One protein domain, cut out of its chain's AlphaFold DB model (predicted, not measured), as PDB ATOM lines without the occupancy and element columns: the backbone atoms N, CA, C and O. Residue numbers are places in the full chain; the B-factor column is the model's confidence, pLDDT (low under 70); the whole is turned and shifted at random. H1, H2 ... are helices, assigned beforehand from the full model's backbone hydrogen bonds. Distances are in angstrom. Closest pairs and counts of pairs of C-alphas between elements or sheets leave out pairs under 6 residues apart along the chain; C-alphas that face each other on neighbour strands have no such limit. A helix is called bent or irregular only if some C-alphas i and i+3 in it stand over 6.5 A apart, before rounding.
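AT A GLANCE: This is residues 2 to 145 of the 160 residues of the protein "Accessory regulator" of Paraclostridium bifermentans (UniProt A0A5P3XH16). The long helix H1 and helix H2 make a hairpin, H3 folds back on the end of H2, H4 packs on H2 and H3 with its beginning at H1, and H5 turns back off the end of H4; residues 2 to 10 and 130 to 139 stick out. The 144 printed residues hold five named helices, H1 to H5, and no named strand: all helix. The whole is loose, radius of gyration of the C-alphas 18.6 A, spanning 59 by 46 by 24 A.

IN THESE COORDINATES: H1, residues 2 to 35, runs 49.7 A from C-alpha 2 at (-14.993, -56.184, -8.149). H2, residues 41 to 70, 43.8 A, is irregular: C-alphas 42 and 45 are 7.6 A apart. H3 is residues 74 to 90, 24.7 A, and H4 residues 99 to 122, 34.9 A. H5, residues 126 to 143, 25.6 A, ends at (3.339, -36.252, -41.512).

HOW THE PARTS SIT: H1, with residues 18 to 34 alone, touches H2, closest C-alphas Ser 26 and Phe 51, 5.1 A. H4 touches H3, closest C-alphas Phe 80 and Tyr 110, 7.3 A. H5 is apart from H1, H2 and H3. O i to N i+4 pairs are within hydrogen-bond range throughout H1, H4 and H5, 24 of 26 in H2, 11 of 13 in H3.

THE WHOLE: The printed part has no cut and no long link; pLDDT is under 70 at residues 2 to 11, 91 to 98 and 144 to 145.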
ATOM      1  N   GLU A   2     -14.528 -57.443  -8.770       49.12
ATOM      2  CA  GLU A   2     -14.993 -56.184  -8.149       49.12
ATOM      3  C   GLU A   2     -14.105 -54.953  -8.414       49.12
ATOM      4  O   GLU A   2     -14.629 -53.876  -8.678       49.12
ATOM      5  N   ILE A   3     -12.773 -55.102  -8.445       49.69
ATOM      6  CA  ILE A   3     -11.836 -53.975  -8.666       49.69
ATOM      7  C   ILE A   3     -12.014 -53.342 -10.059       49.69
ATOM      8  O   ILE A   3     -11.971 -52.124 -10.206       49.69
ATOM      9  N   ILE A   4     -12.274 -54.164 -11.084       55.75
ATOM     10  CA  ILE A   4     -12.507 -53.694 -12.461       55.75
ATOM     11  C   ILE A   4     -13.840 -52.933 -12.549       55.75
ATOM     12  O   ILE A   4     -13.918 -51.909 -13.222       55.75
ATOM     13  N   ASN A   5     -14.869 -53.388 -11.825       53.50
ATOM     14  CA  ASN A   5     -16.182 -52.739 -11.799       53.50
ATOM     15  C   ASN A   5     -16.142 -51.374 -11.095       53.50
ATOM     16  O   ASN A   5     -16.748 -50.422 -11.578       53.50
ATOM     17  N   ILE A   6     -15.382 -51.260 -10.002       62.06
ATOM     18  CA  ILE A   6     -15.168 -49.992  -9.288       62.06
ATOM     19  C   ILE A   6     -14.384 -49.004 -10.161       62.06
ATOM     20  O   ILE A   6     -14.767 -47.840 -10.259       62.06
ATOM     21  N   GLY A   7     -13.333 -49.470 -10.846       60.94
ATOM     22  CA  GLY A   7     -12.559 -48.640 -11.773       60.94
ATOM     23  C   GLY A   7     -13.399 -48.113 -12.940       60.94
ATOM     24  O   GLY A   7     -13.312 -46.935 -13.273       60.94
ATOM     25  N   CYS A   8     -14.266 -48.953 -13.511       60.62
ATOM     26  CA  CYS A   8     -15.176 -48.548 -14.585       60.62
ATOM     27  C   CYS A   8     -16.197 -47.506 -14.097       60.62
ATOM     28  O   CYS A   8     -16.390 -46.482 -14.741       60.62
ATOM     29  N   TYR A   9     -16.782 -47.704 -12.909       65.56
ATOM     30  CA  TYR A   9     -17.733 -46.752 -12.321       65.56
ATOM     31  C   TYR A   9     -17.083 -45.397 -11.999       65.56
ATOM     32  O   TYR A   9     -17.675 -44.341 -12.219       65.56
ATOM     33  N   PHE A  10     -15.841 -45.414 -11.514       67.00
ATOM     34  CA  PHE A  10     -15.073 -44.206 -11.221       67.00
ATOM     35  C   PHE A  10     -14.746 -43.410 -12.494       67.00
ATOM     36  O   PHE A  10     -14.999 -42.208 -12.545       67.00
ATOM     37  N   ILE A  11     -14.280 -44.086 -13.550       66.56
ATOM     38  CA  ILE A  11     -14.046 -43.475 -14.872       66.56
ATOM     39  C   ILE A  11     -15.344 -42.894 -15.434       66.56
ATOM     40  O   ILE A  11     -15.357 -41.798 -15.997       66.56
ATOM     41  N   ASP A  12     -16.448 -43.609 -15.245       70.62
ATOM     42  CA  ASP A  12     -17.743 -43.196 -15.755       70.62
ATOM     43  C   ASP A  12     -18.277 -41.934 -15.078       70.62
ATOM     44  O   ASP A  12     -18.869 -41.080 -15.746       70.62
ATOM     45  N   THR A  13     -18.028 -41.812 -13.774       71.38
ATOM     46  CA  THR A  13     -18.401 -40.648 -12.965       71.38
ATOM     47  C   THR A  13     -17.554 -39.432 -13.344       71.38
ATOM     48  O   THR A  13     -18.102 -38.349 -13.553       71.38
ATOM     49  N   ILE A  14     -16.243 -39.625 -13.531       71.00
ATOM     50  CA  ILE A  14     -15.318 -38.569 -13.974       71.00
ATOM     51  C   ILE A  14     -15.717 -38.029 -15.350       71.00
ATOM     52  O   ILE A  14     -15.758 -36.817 -15.529       71.00
ATOM     53  N   ASP A  15     -16.070 -38.888 -16.312       73.88
ATOM     54  CA  ASP A  15     -16.478 -38.423 -17.647       73.88
ATOM     55  C   ASP A  15     -17.782 -37.619 -17.636       73.88
ATOM     56  O   ASP A  15     -17.934 -36.664 -18.400       73.88
ATOM     57  N   LEU A  16     -18.747 -38.002 -16.796       76.88
ATOM     58  CA  LEU A  16     -20.004 -37.263 -16.684       76.88
ATOM     59  C   LEU A  16     -19.775 -35.869 -16.093       76.88
ATOM     60  O   LEU A  16     -20.355 -34.892 -16.582       76.88
ATOM     61  N   GLU A  17     -18.916 -35.762 -15.078       80.69
ATOM     62  CA  GLU A  17     -18.509 -34.470 -14.528       80.69
ATOM     63  C   GLU A  17     -17.700 -33.653 -15.539       80.69
ATOM     64  O   GLU A  17     -18.029 -32.485 -15.756       80.69
ATOM     65  N   GLU A  18     -16.725 -34.262 -16.221       80.56
ATOM     66  CA  GLU A  18     -15.914 -33.622 -17.261       80.56
ATOM     67  C   GLU A  18     -16.808 -33.022 -18.349       80.56
ATOM     68  O   GLU A  18     -16.750 -31.819 -18.596       80.56
ATOM     69  N   LYS A  19     -17.724 -33.806 -18.931       83.19
ATOM     70  CA  LYS A  19     -18.670 -33.320 -19.951       83.19
ATOM     71  C   LYS A  19     -19.504 -32.140 -19.474       83.19
ATOM     72  O   LYS A  19     -19.714 -31.183 -20.223       83.19
ATOM     73  N   LYS A  20     -20.016 -32.202 -18.243       86.88
ATOM     74  CA  LYS A  20     -20.864 -31.144 -17.682       86.88
ATOM     75  C   LYS A  20     -20.073 -29.857 -17.461       86.88
ATOM     76  O   LYS A  20     -20.571 -28.776 -17.780       86.88
ATOM     77  N   VAL A  21     -18.854 -29.971 -16.932       89.00
ATOM     78  CA  VAL A  21     -17.934 -28.849 -16.717       89.00
ATOM     79  C   VAL A  21     -17.554 -28.235 -18.059       89.00
ATOM     80  O   VAL A  21     -17.828 -27.056 -18.271       89.00
ATOM     81  N   VAL A  22     -17.028 -29.035 -18.988       89.50
ATOM     82  CA  VAL A  22     -16.614 -28.593 -20.325       89.50
ATOM     83  C   VAL A  22     -17.745 -27.825 -21.007       89.50
ATOM     84  O   VAL A  22     -17.581 -26.654 -21.332       89.50
ATOM     85  N   LYS A  23     -18.942 -28.414 -21.100       89.94
ATOM     86  CA  LYS A  23     -20.080 -27.765 -21.762       89.94
ATOM     87  C   LYS A  23     -20.527 -26.479 -21.059       89.94
ATOM     88  O   LYS A  23     -20.883 -25.506 -21.718       89.94
ATOM     89  N   SER A  24     -20.523 -26.442 -19.727       91.94
ATOM     90  CA  SER A  24     -20.940 -25.258 -18.960       91.94
ATOM     91  C   SER A  24     -19.976 -24.084 -19.150       91.94
ATOM     92  O   SER A  24     -20.408 -22.967 -19.443       91.94
ATOM     93  N   TYR A  25     -18.672 -24.332 -19.017       93.31
ATOM     94  CA  TYR A  25     -17.660 -23.288 -19.139       93.31
ATOM     95  C   TYR A  25     -17.484 -22.820 -20.582       93.31
ATOM     96  O   TYR A  25     -17.414 -21.613 -20.801       93.31
ATOM     97  N   SER A  26     -17.498 -23.726 -21.563       92.31
ATOM     98  CA  SER A  26     -17.395 -23.336 -22.972       92.31
ATOM     99  C   SER A  26     -18.549 -22.441 -23.398       92.31
ATOM    100  O   SER A  26     -18.304 -21.381 -23.961       92.31
ATOM    101  N   ASN A  27     -19.795 -22.785 -23.045       92.94
ATOM    102  CA  ASN A  27     -20.942 -21.918 -23.339       92.94
ATOM    103  C   ASN A  27     -20.796 -20.543 -22.670       92.94
ATOM    104  O   ASN A  27     -20.970 -19.526 -23.332       92.94
ATOM    105  N   LYS A  28     -20.418 -20.485 -21.384       94.06
ATOM    106  CA  LYS A  28     -20.224 -19.205 -20.679       94.06
ATOM    107  C   LYS A  28     -19.174 -18.320 -21.347       94.06
ATOM    108  O   LYS A  28     -19.415 -17.127 -21.506       94.06
ATOM    109  N   ILE A  29     -18.028 -18.888 -21.723       93.25
ATOM    110  CA  ILE A  29     -16.934 -18.140 -22.354       93.25
ATOM    111  C   ILE A  29     -17.355 -17.665 -23.747       93.25
ATOM    112  O   ILE A  29     -17.202 -16.485 -24.055       93.25
ATOM    113  N   THR A  30     -17.941 -18.539 -24.568       92.44
ATOM    114  CA  THR A  30     -18.377 -18.165 -25.920       92.44
ATOM    115  C   THR A  30     -19.476 -17.101 -25.882       92.44
ATOM    116  O   THR A  30     -19.380 -16.102 -26.593       92.44
ATOM    117  N   SER A  31     -20.486 -17.250 -25.015       91.12
ATOM    118  CA  SER A  31     -21.535 -16.237 -24.839       91.12
ATOM    119  C   SER A  31     -20.967 -14.910 -24.337       91.12
ATOM    120  O   SER A  31     -21.352 -13.860 -24.841       91.12
ATOM    121  N   PHE A  32     -20.013 -14.936 -23.399       94.25
ATOM    122  CA  PHE A  32     -19.336 -13.727 -22.929       94.25
ATOM    123  C   PHE A  32     -18.603 -12.998 -24.064       94.25
ATOM    124  O   PHE A  32     -18.683 -11.777 -24.156       94.25
ATOM    125  N   LEU A  33     -17.923 -13.719 -24.960       92.62
ATOM    126  CA  LEU A  33     -17.228 -13.111 -26.099       92.62
ATOM    127  C   LEU A  33     -18.190 -12.500 -27.129       92.62
ATOM    128  O   LEU A  33     -17.871 -11.453 -27.690       92.62
ATOM    129  N   ILE A  34     -19.366 -13.107 -27.347       93.12
ATOM    130  CA  ILE A  34     -20.425 -12.520 -28.189       93.12
ATOM    131  C   ILE A  34     -20.982 -11.249 -27.552       93.12
ATOM    132  O   ILE A  34     -21.100 -10.235 -28.232       93.12
ATOM    133  N   CYS A  35     -21.304 -11.280 -26.254       92.12
ATOM    134  CA  CYS A  35     -21.858 -10.116 -25.556       92.12
ATOM    135  C   CYS A  35     -20.914  -8.907 -25.563       92.12
ATOM    136  O   CYS A  35     -21.385  -7.779 -25.490       92.12
ATOM    137  N   ASN A  36     -19.603  -9.138 -25.653       94.19
ATOM    138  CA  ASN A  36     -18.593  -8.083 -25.768       94.19
ATOM    139  C   ASN A  36     -18.241  -7.723 -27.225       94.19
ATOM    140  O   ASN A  36     -17.265  -7.012 -27.444       94.19
ATOM    141  N   GLU A  37     -18.977  -8.242 -28.213       91.06
ATOM    142  CA  GLU A  37     -18.755  -8.011 -29.652       91.06
ATOM    143  C   GLU A  37     -17.341  -8.390 -30.150       91.06
ATOM    144  O   GLU A  37     -16.891  -7.929 -31.200       91.06
ATOM    145  N   ILE A  38     -16.634  -9.268 -29.424       92.88
ATOM    146  CA  ILE A  38     -15.287  -9.739 -29.795       92.88
ATOM    147  C   ILE A  38     -15.375 -10.752 -30.944       92.88
ATOM    148  O   ILE A  38     -14.521 -10.766 -31.832       92.88
ATOM    149  N   ILE A  39     -16.410 -11.599 -30.932       91.06
ATOM    150  CA  ILE A  39     -16.675 -12.617 -31.958       91.06
ATOM    151  C   ILE A  39     -18.081 -12.438 -32.533       91.06
ATOM    152  O   ILE A  39     -18.991 -11.964 -31.852       91.06
ATOM    153  N   LYS A  40     -18.275 -12.837 -33.793       89.81
ATOM    154  CA  LYS A  40     -19.589 -12.750 -34.449       89.81
ATOM    155  C   LYS A  40     -20.461 -13.932 -34.042       89.81
ATOM    156  O   LYS A  40     -19.970 -15.047 -33.917       89.81
ATOM    157  N   GLU A  41     -21.772 -13.725 -33.966       88.62
ATOM    158  CA  GLU A  41     -22.728 -14.794 -33.632       88.62
ATOM    159  C   GLU A  41     -22.633 -15.999 -34.585       88.62
ATOM    160  O   GLU A  41     -22.672 -17.147 -34.159       88.62
ATOM    161  N   LYS A  42     -22.357 -15.754 -35.873       88.62
ATOM    162  CA  LYS A  42     -22.115 -16.809 -36.874       88.62
ATOM    163  C   LYS A  42     -20.892 -17.702 -36.587       88.62
ATOM    164  O   LYS A  42     -20.736 -18.735 -37.226       88.62
ATOM    165  N   GLU A  43     -19.985 -17.267 -35.712       87.69
ATOM    166  CA  GLU A  43     -18.768 -17.988 -35.314       87.69
ATOM    167  C   GLU A  43     -18.955 -18.717 -33.973       87.69
ATOM    168  O   GLU A  43     -18.026 -19.376 -33.507       87.69
ATOM    169  N   TYR A  44     -20.150 -18.639 -33.370       87.56
ATOM    170  CA  TYR A  44     -20.463 -19.232 -32.069       87.56
ATOM    171  C   TYR A  44     -20.063 -20.704 -31.983       87.56
ATOM    172  O   TYR A  44     -19.291 -21.072 -31.102       87.56
ATOM    173  N   ASP A  45     -20.524 -21.534 -32.922       85.31
ATOM    174  CA  ASP A  45     -20.280 -22.981 -32.893       85.31
ATOM    175  C   ASP A  45     -18.790 -23.325 -33.015       85.31
ATOM    176  O   ASP A  45     -18.306 -24.266 -32.385       85.31
ATOM    177  N   LEU A  46     -18.039 -22.532 -33.789       85.38
ATOM    178  CA  LEU A  46     -16.598 -22.711 -33.955       85.38
ATOM    179  C   LEU A  46     -15.857 -22.435 -32.643       85.38
ATOM    180  O   LEU A  46     -15.024 -23.237 -32.223       85.38
ATOM    181  N   TYR A  47     -16.165 -21.311 -31.992       88.62
ATOM    182  CA  TYR A  47     -15.542 -20.950 -30.721       88.62
ATOM    183  C   TYR A  47     -16.006 -21.851 -29.580       88.62
ATOM    184  O   TYR A  47     -15.184 -22.247 -28.758       88.62
ATOM    185  N   LEU A  48     -17.283 -22.243 -29.551       87.69
ATOM    186  CA  LEU A  48     -17.800 -23.219 -28.598       87.69
ATOM    187  C   LEU A  48     -17.006 -24.523 -28.684       87.69
ATOM    188  O   LEU A  48     -16.468 -24.966 -27.672       87.69
ATOM    189  N   TYR A  49     -16.844 -25.077 -29.887       83.69
ATOM    190  CA  TYR A  49     -16.040 -26.277 -30.108       83.69
ATOM    191  C   TYR A  49     -14.569 -26.088 -29.700       83.69
ATOM    192  O   TYR A  49     -13.967 -26.974 -29.086       83.69
ATOM    193  N   ALA A  50     -13.982 -24.927 -30.008       84.94
ATOM    194  CA  ALA A  50     -12.604 -24.617 -29.640       84.94
ATOM    195  C   ALA A  50     -12.414 -24.587 -28.115       84.94
ATOM    196  O   ALA A  50     -11.478 -25.202 -27.605       84.94
ATOM    197  N   PHE A  51     -13.318 -23.937 -27.376       89.38
ATOM    198  CA  PHE A  51     -13.269 -23.910 -25.915       89.38
ATOM    199  C   PHE A  51     -13.593 -25.268 -25.299       89.38
ATOM    200  O   PHE A  51     -12.924 -25.666 -24.352       89.38
ATOM    201  N   GLU A  52     -14.558 -26.013 -25.844       86.50
ATOM    202  CA  GLU A  52     -14.843 -27.385 -25.411       86.50
ATOM    203  C   GLU A  52     -13.595 -28.270 -25.506       86.50
ATOM    204  O   GLU A  52     -13.209 -28.933 -24.539       86.50
ATOM    205  N   THR A  53     -12.895 -28.181 -26.635       80.88
ATOM    206  CA  THR A  53     -11.637 -28.896 -26.859       80.88
ATOM    207  C   THR A  53     -10.539 -28.429 -25.902       80.88
ATOM    208  O   THR A  53      -9.847 -29.257 -25.307       80.88
ATOM    209  N   LEU A  54     -10.379 -27.114 -25.719       86.62
ATOM    210  CA  LEU A  54      -9.348 -26.538 -24.857       86.62
ATOM    211  C   LEU A  54      -9.545 -26.931 -23.388       86.62
ATOM    212  O   LEU A  54      -8.595 -27.341 -22.727       86.62
ATOM    213  N   ILE A  55     -10.772 -26.836 -22.877       88.62
ATOM    214  CA  ILE A  55     -11.077 -27.139 -21.475       88.62
ATOM    215  C   ILE A  55     -10.899 -28.630 -21.206       88.62
ATOM    216  O   ILE A  55     -10.236 -28.989 -20.234       88.62
ATOM    217  N   ALA A  56     -11.412 -29.501 -22.080       85.31
ATOM    218  CA  ALA A  56     -11.198 -30.940 -21.949       85.31
ATOM    219  C   ALA A  56      -9.706 -31.291 -21.981       85.31
ATOM    220  O   ALA A  56      -9.225 -32.129 -21.220       85.31
ATOM    221  N   PHE A  57      -8.927 -30.625 -22.832       84.94
ATOM    222  CA  PHE A  57      -7.485 -30.813 -22.881       84.94
ATOM    223  C   PHE A  57      -6.784 -30.389 -21.580       84.94
ATOM    224  O   PHE A  57      -5.938 -31.128 -21.076       84.94
ATOM    225  N   VAL A  58      -7.174 -29.261 -20.986       89.44
ATOM    226  CA  VAL A  58      -6.649 -28.816 -19.685       89.44
ATOM    227  C   VAL A  58      -7.003 -29.804 -18.571       89.44
ATOM    228  O   VAL A  58      -6.128 -30.165 -17.785       89.44
ATOM    229  N   ILE A  59      -8.245 -30.299 -18.527       87.62
ATOM    230  CA  ILE A  59      -8.670 -31.320 -17.555       87.62
ATOM    231  C   ILE A  59      -7.807 -32.580 -17.697       87.62
ATOM    232  O   ILE A  59      -7.261 -33.069 -16.709       87.62
ATOM    233  N   ASN A  60      -7.603 -33.052 -18.929       86.25
ATOM    234  CA  ASN A  60      -6.735 -34.190 -19.230       86.25
ATOM    235  C   ASN A  60      -5.304 -34.001 -18.687       86.25
ATOM    236  O   ASN A  60      -4.755 -34.913 -18.067       86.25
ATOM    237  N   ILE A  61      -4.695 -32.827 -18.900       90.25
ATOM    238  CA  ILE A  61      -3.350 -32.514 -18.389       90.25
ATOM    239  C   ILE A  61      -3.321 -32.580 -16.860       90.25
ATOM    240  O   ILE A  61      -2.419 -33.197 -16.296       90.25
ATOM    241  N   ILE A  62      -4.308 -31.978 -16.190       90.50
ATOM    242  CA  ILE A  62      -4.396 -31.974 -14.724       90.50
ATOM    243  C   ILE A  62      -4.479 -33.408 -14.191       90.50
ATOM    244  O   ILE A  62      -3.735 -33.757 -13.276       90.50
ATOM    245  N   VAL A  63      -5.325 -34.256 -14.789       87.19
ATOM    246  CA  VAL A  63      -5.460 -35.666 -14.392       87.19
ATOM    247  C   VAL A  63      -4.117 -36.394 -14.492       87.19
ATOM    248  O   VAL A  63      -3.705 -37.037 -13.529       87.19
ATOM    249  N   ILE A  64      -3.395 -36.263 -15.610       88.50
ATOM    250  CA  ILE A  64      -2.094 -36.928 -15.777       88.50
ATOM    251  C   ILE A  64      -1.033 -36.387 -14.819       88.50
ATOM    252  O   ILE A  64      -0.247 -37.173 -14.296       88.50
ATOM    253  N   LEU A  65      -1.007 -35.082 -14.546       90.62
ATOM    254  CA  LEU A  65      -0.076 -34.515 -13.568       90.62
ATOM    255  C   LEU A  65      -0.322 -35.082 -12.168       90.62
ATOM    256  O   LEU A  65       0.629 -35.468 -11.496       90.62
ATOM    257  N   VAL A  66      -1.587 -35.192 -11.750       88.56
ATOM    258  CA  VAL A  66      -1.950 -35.799 -10.460       88.56
ATOM    259  C   VAL A  66      -1.509 -37.260 -10.409       88.56
ATOM    260  O   VAL A  66      -0.877 -37.673  -9.439       88.56
ATOM    261  N   VAL A  67      -1.778 -38.026 -11.467       85.38
ATOM    262  CA  VAL A  67      -1.342 -39.424 -11.580       85.38
ATOM    263  C   VAL A  67       0.186 -39.524 -11.493       85.38
ATOM    264  O   VAL A  67       0.703 -40.281 -10.676       85.38
ATOM    265  N   GLY A  68       0.923 -38.722 -12.260       86.88
ATOM    266  CA  GLY A  68       2.387 -38.718 -12.260       86.88
ATOM    267  C   GLY A  68       3.011 -38.328 -10.920       86.88
ATOM    268  O   GLY A  68       4.031 -38.902 -10.540       86.88
ATOM    269  N   CYS A  69       2.383 -37.410 -10.179       88.06
ATOM    270  CA  CYS A  69       2.771 -37.083  -8.805       88.06
ATOM    271  C   CYS A  69       2.566 -38.270  -7.853       88.06
ATOM    272  O   CYS A  69       3.436 -38.541  -7.033       88.06
ATOM    273  N   ILE A  70       1.450 -38.999  -7.969       87.25
ATOM    274  CA  ILE A  70       1.161 -40.174  -7.126       87.25
ATOM    275  C   ILE A  70       2.182 -41.298  -7.362       87.25
ATOM    276  O   ILE A  70       2.559 -41.990  -6.421       87.25
ATOM    277  N   PHE A  71       2.648 -41.472  -8.602       81.50
ATOM    278  CA  PHE A  71       3.639 -42.492  -8.967       81.50
ATOM    279  C   PHE A  71       5.103 -42.054  -8.777       81.50
ATOM    280  O   PHE A  71       6.000 -42.829  -9.107       81.50
ATOM    281  N   ASP A  72       5.353 -40.840  -8.273       86.31
ATOM    282  CA  ASP A  72       6.690 -40.238  -8.131       86.31
ATOM    283  C   ASP A  72       7.493 -40.204  -9.452       86.31
ATOM    284  O   ASP A  72       8.719 -40.285  -9.496       86.31
ATOM    285  N   ARG A  73       6.782 -40.083 -10.582       85.56
ATOM    286  CA  ARG A  73       7.345 -39.997 -11.945       85.56
ATOM    287  C   ARG A  73       7.084 -38.628 -12.565       85.56
ATOM    288  O   ARG A  73       6.744 -38.500 -13.743       85.56
ATOM    289  N   PHE A  74       7.221 -37.573 -11.764       87.38
ATOM    290  CA  PHE A  74       6.845 -36.220 -12.174       87.38
ATOM    291  C   PHE A  74       7.635 -35.719 -13.394       87.38
ATOM    292  O   PHE A  74       7.043 -35.203 -14.338       87.38
ATOM    293  N   LEU A  75       8.956 -35.930 -13.429       88.31
ATOM    294  CA  LEU A  75       9.798 -35.501 -14.557       88.31
ATOM    295  C   LEU A  75       9.438 -36.215 -15.867       88.31
ATOM    296  O   LEU A  75       9.303 -35.565 -16.901       88.31
ATOM    297  N   GLU A  76       9.229 -37.532 -15.821       88.44
ATOM    298  CA  GLU A  76       8.788 -38.323 -16.981       88.44
ATOM    299  C   GLU A  76       7.429 -37.835 -17.491       88.44
ATOM    300  O   GLU A  76       7.208 -37.718 -18.694       88.44
ATOM    301  N   THR A  77       6.545 -37.463 -16.566       91.62
ATOM    302  CA  THR A  77       5.220 -36.918 -16.873       91.62
ATOM    303  C   THR A  77       5.304 -35.561 -17.558       91.62
ATOM    304  O   THR A  77       4.652 -35.353 -18.579       91.62
ATOM    305  N   ILE A  78       6.132 -34.646 -17.049       92.06
ATOM    306  CA  ILE A  78       6.366 -33.334 -17.669       92.06
ATOM    307  C   ILE A  78       6.928 -33.506 -19.086       92.06
ATOM    308  O   ILE A  78       6.447 -32.859 -20.016       92.06
ATOM    309  N   LEU A  79       7.908 -34.397 -19.269       90.69
ATOM    310  CA  LEU A  79       8.489 -34.681 -20.583       90.69
ATOM    311  C   LEU A  79       7.448 -35.268 -21.539       90.69
ATOM    312  O   LEU A  79       7.314 -34.793 -22.666       90.69
ATOM    313  N   PHE A  80       6.665 -36.249 -21.087       90.38
ATOM    314  CA  PHE A  80       5.573 -36.815 -21.873       90.38
ATOM    315  C   PHE A  80       4.596 -35.728 -22.334       90.38
ATOM    316  O   PHE A  80       4.273 -35.653 -23.519       90.38
ATOM    317  N   LEU A  81       4.174 -34.843 -21.427       91.38
ATOM    318  CA  LEU A  81       3.277 -33.736 -21.752       91.38
ATOM    319  C   LEU A  81       3.903 -32.774 -22.767       91.38
ATOM    320  O   LEU A  81       3.236 -32.419 -23.737       91.38
ATOM    321  N   ALA A  82       5.169 -32.394 -22.589       90.00
ATOM    322  CA  ALA A  82       5.860 -31.449 -23.465       90.00
ATOM    323  C   ALA A  82       5.906 -31.913 -24.931       90.00
ATOM    324  O   ALA A  82       5.769 -31.092 -25.834       90.00
ATOM    325  N   PHE A  83       6.049 -33.220 -25.175       86.94
ATOM    326  CA  PHE A  83       6.087 -33.772 -26.532       86.94
ATOM    327  C   PHE A  83       4.712 -34.187 -27.057       86.94
ATOM    328  O   PHE A  83       4.397 -33.946 -28.221       86.94
ATOM    329  N   TYR A  84       3.869 -34.789 -26.220       86.38
ATOM    330  CA  TYR A  84       2.567 -35.279 -26.659       86.38
ATOM    331  C   TYR A  84       1.574 -34.143 -26.942       86.38
ATOM    332  O   TYR A  84       0.801 -34.227 -27.896       86.38
ATOM    333  N   CYS A  85       1.586 -33.079 -26.133       85.81
ATOM    334  CA  CYS A  85       0.626 -31.980 -26.241       85.81
ATOM    335  C   CYS A  85       0.669 -31.280 -27.614       85.81
ATOM    336  O   CYS A  85      -0.387 -31.201 -28.251       85.81
ATOM    337  N   PRO A  86       1.841 -30.850 -28.128       81.88
ATOM    338  CA  PRO A  86       1.937 -30.280 -29.470       81.88
ATOM    339  C   PRO A  86       1.454 -31.257 -30.542       81.88
ATOM    340  O   PRO A  86       0.630 -30.895 -31.378       81.88
ATOM    341  N   ILE A  87       1.894 -32.520 -30.481       79.31
ATOM    342  CA  ILE A  87       1.502 -33.546 -31.458       79.31
ATOM    343  C   ILE A  87      -0.023 -33.698 -31.494       79.31
ATOM    344  O   ILE A  87      -0.613 -33.690 -32.571       79.31
ATOM    345  N   ARG A  88      -0.684 -33.770 -30.333       79.75
ATOM    346  CA  ARG A  88      -2.148 -33.884 -30.241       79.75
ATOM    347  C   ARG A  88      -2.871 -32.651 -30.785       79.75
ATOM    348  O   ARG A  88      -3.934 -32.809 -31.383       79.75
ATOM    349  N   GLN A  89      -2.321 -31.453 -30.596       74.31
ATOM    350  CA  GLN A  89      -2.914 -30.217 -31.108       74.31
ATOM    351  C   GLN A  89      -2.870 -30.152 -32.642       74.31
ATOM    352  O   GLN A  89      -3.836 -29.706 -33.261       74.31
ATOM    353  N   PHE A  90      -1.787 -30.634 -33.261       70.19
ATOM    354  CA  PHE A  90      -1.627 -30.631 -34.721       70.19
ATOM    355  C   PHE A  90      -2.243 -31.852 -35.416       70.19
ATOM    356  O   PHE A  90      -2.614 -31.763 -36.581       70.19
ATOM    357  N   ALA A  91      -2.420 -32.973 -34.712       67.31
ATOM    358  CA  ALA A  91      -2.968 -34.205 -35.283       67.31
ATOM    359  C   ALA A  91      -4.477 -34.155 -35.609       67.31
ATOM    360  O   ALA A  91      -4.994 -35.140 -36.124       67.31
ATOM    361  N   GLY A  92      -5.179 -33.046 -35.327       58.41
ATOM    362  CA  GLY A  92      -6.559 -32.801 -35.774       58.41
ATOM    363  C   GLY A  92      -7.534 -33.940 -35.449       58.41
ATOM    364  O   GLY A  92      -7.865 -34.753 -36.307       58.41
ATOM    365  N   GLY A  93      -7.996 -34.022 -34.200       57.75
ATOM    366  CA  GLY A  93      -8.809 -35.142 -33.711       57.75
ATOM    367  C   GLY A  93     -10.334 -34.939 -33.721       57.75
ATOM    368  O   GLY A  93     -10.843 -33.833 -33.559       57.75
ATOM    369  N   TYR A  94     -11.047 -36.068 -33.812       47.84
ATOM    370  CA  TYR A  94     -12.501 -36.304 -33.718       47.84
ATOM    371  C   TYR A  94     -13.065 -35.984 -32.306       47.84
ATOM    372  O   TYR A  94     -13.476 -36.884 -31.574       47.84
ATOM    373  N   HIS A  95     -13.002 -34.723 -31.854       55.12
ATOM    374  CA  HIS A  95     -13.224 -34.361 -30.437       55.12
ATOM    375  C   HIS A  95     -14.677 -34.100 -30.012       55.12
ATOM    376  O   HIS A  95     -14.924 -33.876 -28.832       55.12
ATOM    377  N   ALA A  96     -15.650 -34.172 -30.920       50.75
ATOM    378  CA  ALA A  96     -17.025 -33.771 -30.612       50.75
ATOM    379  C   ALA A  96     -17.900 -34.872 -29.970       50.75
ATOM    380  O   ALA A  96     -18.889 -34.551 -29.320       50.75
ATOM    381  N   GLU A  97     -17.574 -36.164 -30.128       53.66
ATOM    382  CA  GLU A  97     -18.531 -37.227 -29.763       53.66
ATOM    383  C   GLU A  97     -18.231 -37.965 -28.452       53.66
ATOM    384  O   GLU A  97     -19.167 -38.429 -27.804       53.66
ATOM    385  N   ASN A  98     -16.967 -38.105 -28.017       67.56
ATOM    386  CA  ASN A  98     -16.637 -38.968 -26.870       67.56
ATOM    387  C   ASN A  98     -15.381 -38.534 -26.081       67.56
ATOM    388  O   ASN A  98     -14.306 -39.109 -26.273       67.56
ATOM    389  N   TYR A  99     -15.537 -37.606 -25.129       70.19
ATOM    390  CA  TYR A  99     -14.487 -37.194 -24.173       70.19
ATOM    391  C   TYR A  99     -13.807 -38.385 -23.475       70.19
ATOM    392  O   TYR A  99     -12.581 -38.495 -23.538       70.19
ATOM    393  N   ARG A 100     -14.584 -39.372 -22.989       70.88
ATOM    394  CA  ARG A 100     -14.081 -40.685 -22.520       70.88
ATOM    395  C   ARG A 100     -12.987 -41.288 -23.367       70.88
ATOM    396  O   ARG A 100     -11.970 -41.724 -22.847       70.88
ATOM    397  N   ARG A 101     -13.227 -41.402 -24.675       75.94
ATOM    398  CA  ARG A 101     -12.292 -42.093 -25.567       75.94
ATOM    399  C   ARG A 101     -10.980 -41.340 -25.600       75.94
ATOM    400  O   ARG A 101      -9.930 -41.971 -25.597       75.94
ATOM    401  N   CYS A 102     -11.035 -40.012 -25.580       76.25
ATOM    402  CA  CYS A 102      -9.822 -39.232 -25.550       76.25
ATOM    403  C   CYS A 102      -9.072 -39.354 -24.223       76.25
ATOM    404  O   CYS A 102      -7.858 -39.543 -24.250       76.25
ATOM    405  N   LEU A 103      -9.774 -39.273 -23.091       78.06
ATOM    406  CA  LEU A 103      -9.167 -39.455 -21.772       78.06
ATOM    407  C   LEU A 103      -8.529 -40.847 -21.657       78.06
ATOM    408  O   LEU A 103      -7.371 -40.972 -21.270       78.06
ATOM    409  N   LEU A 104      -9.239 -41.893 -22.086       81.19
ATOM    410  CA  LEU A 104      -8.746 -43.270 -22.075       81.19
ATOM    411  C   LEU A 104      -7.527 -43.460 -22.974       81.19
ATOM    412  O   LEU A 104      -6.551 -44.063 -22.537       81.19
ATOM    413  N   VAL A 105      -7.549 -42.945 -24.206       83.62
ATOM    414  CA  VAL A 105      -6.382 -43.001 -25.102       83.62
ATOM    415  C   VAL A 105      -5.203 -42.262 -24.478       83.62
ATOM    416  O   VAL A 105      -4.085 -42.769 -24.508       83.62
ATOM    417  N   PHE A 106      -5.445 -41.099 -23.875       84.31
ATOM    418  CA  PHE A 106      -4.394 -40.291 -23.274       84.31
ATOM    419  C   PHE A 106      -3.742 -40.989 -22.074       84.31
ATOM    420  O   PHE A 106      -2.520 -41.135 -22.042       84.31
ATOM    421  N   ILE A 107      -4.552 -41.509 -21.147       84.19
ATOM    422  CA  ILE A 107      -4.084 -42.304 -20.004       84.19
ATOM    423  C   ILE A 107      -3.360 -43.568 -20.483       84.19
ATOM    424  O   ILE A 107      -2.284 -43.890 -19.985       84.19
ATOM    425  N   SER A 108      -3.913 -44.272 -21.474       86.94
ATOM    426  CA  SER A 108      -3.317 -45.507 -21.999       86.94
ATOM    427  C   SER A 108      -1.946 -45.247 -22.618       86.94
ATOM    428  O   SER A 108      -1.001 -45.979 -22.340       86.94
ATOM    429  N   LEU A 109      -1.807 -44.187 -23.421       89.75
ATOM    430  CA  LEU A 109      -0.527 -43.799 -24.016       89.75
ATOM    431  C   LEU A 109       0.512 -43.448 -22.954       89.75
ATOM    432  O   LEU A 109       1.667 -43.845 -23.087       89.75
ATOM    433  N   TYR A 110       0.102 -42.753 -21.897       89.25
ATOM    434  CA  TYR A 110       0.978 -42.412 -20.783       89.25
ATOM    435  C   TYR A 110       1.461 -43.648 -20.011       89.25
ATOM    436  O   TYR A 110       2.664 -43.817 -19.812       89.25
ATOM    437  N   ILE A 111       0.556 -44.566 -19.649       87.38
ATOM    438  CA  ILE A 111       0.920 -45.821 -18.968       87.38
ATOM    439  C   ILE A 111       1.856 -46.656 -19.851       87.38
ATOM    440  O   ILE A 111       2.883 -47.148 -19.377       87.38
ATOM    441  N   CYS A 112       1.538 -46.784 -21.143       89.81
ATOM    442  CA  CYS A 112       2.397 -47.468 -22.105       89.81
ATOM    443  C   CYS A 112       3.782 -46.819 -22.185       89.81
ATOM    444  O   CYS A 112       4.777 -47.539 -22.215       89.81
ATOM    445  N   ASN A 113       3.865 -45.486 -22.186       88.94
ATOM    446  CA  ASN A 113       5.131 -44.759 -22.234       88.94
ATOM    447  C   ASN A 113       6.016 -45.070 -21.017       88.94
ATOM    448  O   ASN A 113       7.164 -45.474 -21.202       88.94
ATOM    449  N   ILE A 114       5.469 -44.989 -19.800       87.19
ATOM    450  CA  ILE A 114       6.201 -45.323 -18.566       87.19
ATOM    451  C   ILE A 114       6.660 -46.782 -18.574       87.19
ATOM    452  O   ILE A 114       7.805 -47.088 -18.236       87.19
ATOM    453  N   TYR A 115       5.783 -47.706 -18.967       87.69
ATOM    454  CA  TYR A 115       6.126 -49.125 -19.015       87.69
ATOM    455  C   TYR A 115       7.262 -49.402 -20.011       87.69
ATOM    456  O   TYR A 115       8.222 -50.104 -19.686       87.69
ATOM    457  N   PHE A 116       7.191 -48.806 -21.203       86.56
ATOM    458  CA  PHE A 116       8.197 -48.983 -22.245       86.56
ATOM    459  C   PHE A 116       9.547 -48.372 -21.843       86.56
ATOM    460  O   PHE A 116      10.581 -49.016 -22.016       86.56
ATOM    461  N   LEU A 117       9.538 -47.177 -21.239       84.50
ATOM    462  CA  LEU A 117      10.738 -46.534 -20.695       84.50
ATOM    463  C   LEU A 117      11.421 -47.413 -19.644       84.50
ATOM    464  O   LEU A 117      12.621 -47.660 -19.744       84.50
ATOM    465  N   ASN A 118      10.660 -47.953 -18.687       85.62
ATOM    466  CA  ASN A 118      11.215 -48.834 -17.657       85.62
ATOM    467  C   ASN A 118      11.867 -50.090 -18.261       85.62
ATOM    468  O   ASN A 118      12.966 -50.458 -17.854       85.62
ATOM    469  N   ILE A 119      11.242 -50.731 -19.259       86.38
ATOM    470  CA  ILE A 119      11.831 -51.900 -19.941       86.38
ATOM    471  C   ILE A 119      13.139 -51.539 -20.646       86.38
ATOM    472  O   ILE A 119      14.109 -52.294 -20.561       86.38
ATOM    473  N   LEU A 120      13.157 -50.418 -21.368       84.19
ATOM    474  CA  LEU A 120      14.315 -49.991 -22.150       84.19
ATOM    475  C   LEU A 120      15.515 -49.669 -21.256       84.19
ATOM    476  O   LEU A 120      16.627 -50.087 -21.577       84.19
ATOM    477  N   ILE A 121      15.274 -48.990 -20.129       82.31
ATOM    478  CA  ILE A 121      16.301 -48.662 -19.133       82.31
ATOM    479  C   ILE A 121      16.832 -49.942 -18.476       82.31
ATOM    480  O   ILE A 121      18.041 -50.147 -18.436       82.31
ATOM    481  N   LEU A 122      15.949 -50.843 -18.020       84.69
ATOM    482  CA  LEU A 122      16.349 -52.086 -17.344       84.69
ATOM    483  C   LEU A 122      17.150 -53.041 -18.236       84.69
ATOM    484  O   LEU A 122      17.965 -53.810 -17.733       84.69
ATOM    485  N   LYS A 123      16.897 -53.036 -19.547       87.00
ATOM    486  CA  LYS A 123      17.604 -53.886 -20.517       87.00
ATOM    487  C   LYS A 123      18.802 -53.191 -21.179       87.00
ATOM    488  O   LYS A 123      19.374 -53.772 -22.097       87.00
ATOM    489  N   GLU A 124      19.141 -51.968 -20.762       82.38
ATOM    490  CA  GLU A 124      20.224 -51.145 -21.327       82.38
ATOM    491  C   GLU A 124      20.148 -50.988 -22.863       82.38
ATOM    492  O   GLU A 124      21.155 -50.901 -23.569       82.38
ATOM    493  N   LEU A 125      18.933 -50.924 -23.418       83.69
ATOM    494  CA  LEU A 125      18.683 -50.914 -24.868       83.69
ATOM    495  C   LEU A 125      18.810 -49.512 -25.490       83.69
ATOM    496  O   LEU A 125      18.009 -49.120 -26.342       83.69
ATOM    497  N   ASN A 126      19.828 -48.749 -25.094       81.94
ATOM    498  CA  ASN A 126      19.998 -47.344 -25.486       81.94
ATOM    499  C   ASN A 126      20.069 -47.147 -27.013       81.94
ATOM    500  O   ASN A 126      19.513 -46.184 -27.543       81.94
ATOM    501  N   SER A 127      20.669 -48.091 -27.744       84.38
ATOM    502  CA  SER A 127      20.729 -48.051 -29.213       84.38
ATOM    503  C   SER A 127      19.343 -48.112 -29.868       84.38
ATOM    504  O   SER A 127      19.114 -47.466 -30.889       84.38
ATOM    505  N   ILE A 128      18.397 -48.847 -29.270       84.56
ATOM    506  CA  ILE A 128      17.019 -48.952 -29.772       84.56
ATOM    507  C   ILE A 128      16.273 -47.633 -29.556       84.56
ATOM    508  O   ILE A 128      15.521 -47.210 -30.430       84.56
ATOM    509  N   ILE A 129      16.520 -46.949 -28.433       81.69
ATOM    510  CA  ILE A 129      15.934 -45.631 -28.151       81.69
ATOM    511  C   ILE A 129      16.340 -44.631 -29.233       81.69
ATOM    512  O   ILE A 129      15.481 -43.986 -29.828       81.69
ATOM    513  N   ILE A 130      17.641 -44.536 -29.527       84.31
ATOM    514  CA  ILE A 130      18.166 -43.613 -30.543       84.31
ATOM    515  C   ILE A 130      17.557 -43.923 -31.917       84.31
ATOM    516  O   ILE A 130      17.134 -43.013 -32.629       84.31
ATOM    517  N   PHE A 131      17.446 -45.204 -32.271       89.06
ATOM    518  CA  PHE A 131      16.828 -45.627 -33.524       89.06
ATOM    519  C   PHE A 131      15.346 -45.220 -33.624       89.06
ATOM    520  O   PHE A 131      14.931 -44.639 -34.628       89.06
ATOM    521  N   LEU A 132      14.558 -45.458 -32.569       86.56
ATOM    522  CA  LEU A 132      13.149 -45.052 -32.510       86.56
ATOM    523  C   LEU A 132      12.986 -43.528 -32.584       86.56
ATOM    524  O   LEU A 132      12.084 -43.046 -33.268       86.56
ATOM    525  N   MET A 133      13.876 -42.770 -31.937       84.38
ATOM    526  CA  MET A 133      13.880 -41.308 -32.002       84.38
ATOM    527  C   MET A 133      14.076 -40.810 -33.436       84.38
ATOM    528  O   MET A 133      13.307 -39.965 -33.894       84.38
ATOM    529  N   ILE A 134      15.037 -41.376 -34.176       89.81
ATOM    530  CA  ILE A 134      15.289 -41.016 -35.581       89.81
ATOM    531  C   ILE A 134      14.059 -41.309 -36.448       89.81
ATOM    532  O   ILE A 134      13.628 -40.444 -37.211       89.81
ATOM    533  N   ILE A 135      13.448 -42.490 -36.298       89.81
ATOM    534  CA  ILE A 135      12.219 -42.844 -37.027       89.81
ATOM    535  C   ILE A 135      11.092 -41.862 -36.703       89.81
ATOM    536  O   ILE A 135      10.411 -41.391 -37.613       89.81
ATOM    537  N   SER A 136      10.901 -41.531 -35.422       84.88
ATOM    538  CA  SER A 136       9.848 -40.604 -34.999       84.88
ATOM    539  C   SER A 136      10.039 -39.212 -35.601       84.88
ATOM    540  O   SER A 136       9.077 -38.626 -36.091       84.88
ATOM    541  N   TYR A 137      11.279 -38.717 -35.648       84.81
ATOM    542  CA  TYR A 137      11.602 -37.414 -36.217       84.81
ATOM    543  C   TYR A 137      11.300 -37.365 -37.717       84.81
ATOM    544  O   TYR A 137      10.666 -36.424 -38.190       84.81
ATOM    545  N   ILE A 138      11.679 -38.414 -38.457       87.56
ATOM    546  CA  ILE A 138      11.359 -38.548 -39.885       87.56
ATOM    547  C   ILE A 138       9.840 -38.603 -40.090       87.56
ATOM    548  O   ILE A 138       9.308 -37.912 -40.957       87.56
ATOM    549  N   GLY A 139       9.132 -39.385 -39.270       83.81
ATOM    550  CA  GLY A 139       7.675 -39.496 -39.325       83.81
ATOM    551  C   GLY A 139       6.978 -38.161 -39.076       83.81
ATOM    552  O   GLY A 139       6.100 -37.784 -39.842       83.81
ATOM    553  N   ILE A 140       7.401 -37.410 -38.056       81.50
ATOM    554  CA  ILE A 140       6.874 -36.067 -37.777       81.50
ATOM    555  C   ILE A 140       7.177 -35.128 -38.946       81.50
ATOM    556  O   ILE A 140       6.277 -34.439 -39.404       81.50
ATOM    557  N   TYR A 141       8.401 -35.123 -39.477       80.88
ATOM    558  CA  TYR A 141       8.768 -34.256 -40.599       80.88
ATOM    559  C   TYR A 141       7.891 -34.488 -41.842       80.88
ATOM    560  O   TYR A 141       7.477 -33.532 -42.494       80.88
ATOM    561  N   ILE A 142       7.574 -35.749 -42.150       79.88
ATOM    562  CA  ILE A 142       6.742 -36.113 -43.306       79.88
ATOM    563  C   ILE A 142       5.251 -35.867 -43.030       79.88
ATOM    564  O   ILE A 142       4.540 -35.386 -43.910       79.88
ATOM    565  N   CYS A 143       4.769 -36.208 -41.832       71.31
ATOM    566  CA  CYS A 143       3.339 -36.252 -41.512       71.31
ATOM    567  C   CYS A 143       2.802 -34.990 -40.821       71.31
ATOM    568  O   CYS A 143       1.590 -34.857 -40.716       71.31
ATOM    569  N   ALA A 144       3.642 -34.076 -40.327       68.56
ATOM    570  CA  ALA A 144       3.188 -32.861 -39.649       68.56
ATOM    571  C   ALA A 144       2.460 -31.817 -40.526       68.56
ATOM    572  O   ALA A 144       1.690 -31.050 -39.942       68.56
ATOM    573  N   PRO A 145       2.608 -31.731 -41.869       60.16
ATOM    574  CA  PRO A 145       1.752 -30.845 -42.652       60.16
ATOM    575  C   PRO A 145       0.375 -31.495 -42.854       60.16
ATOM    576  O   PRO A 145       0.079 -32.056 -43.907       60.16
TER     577      PRO A 145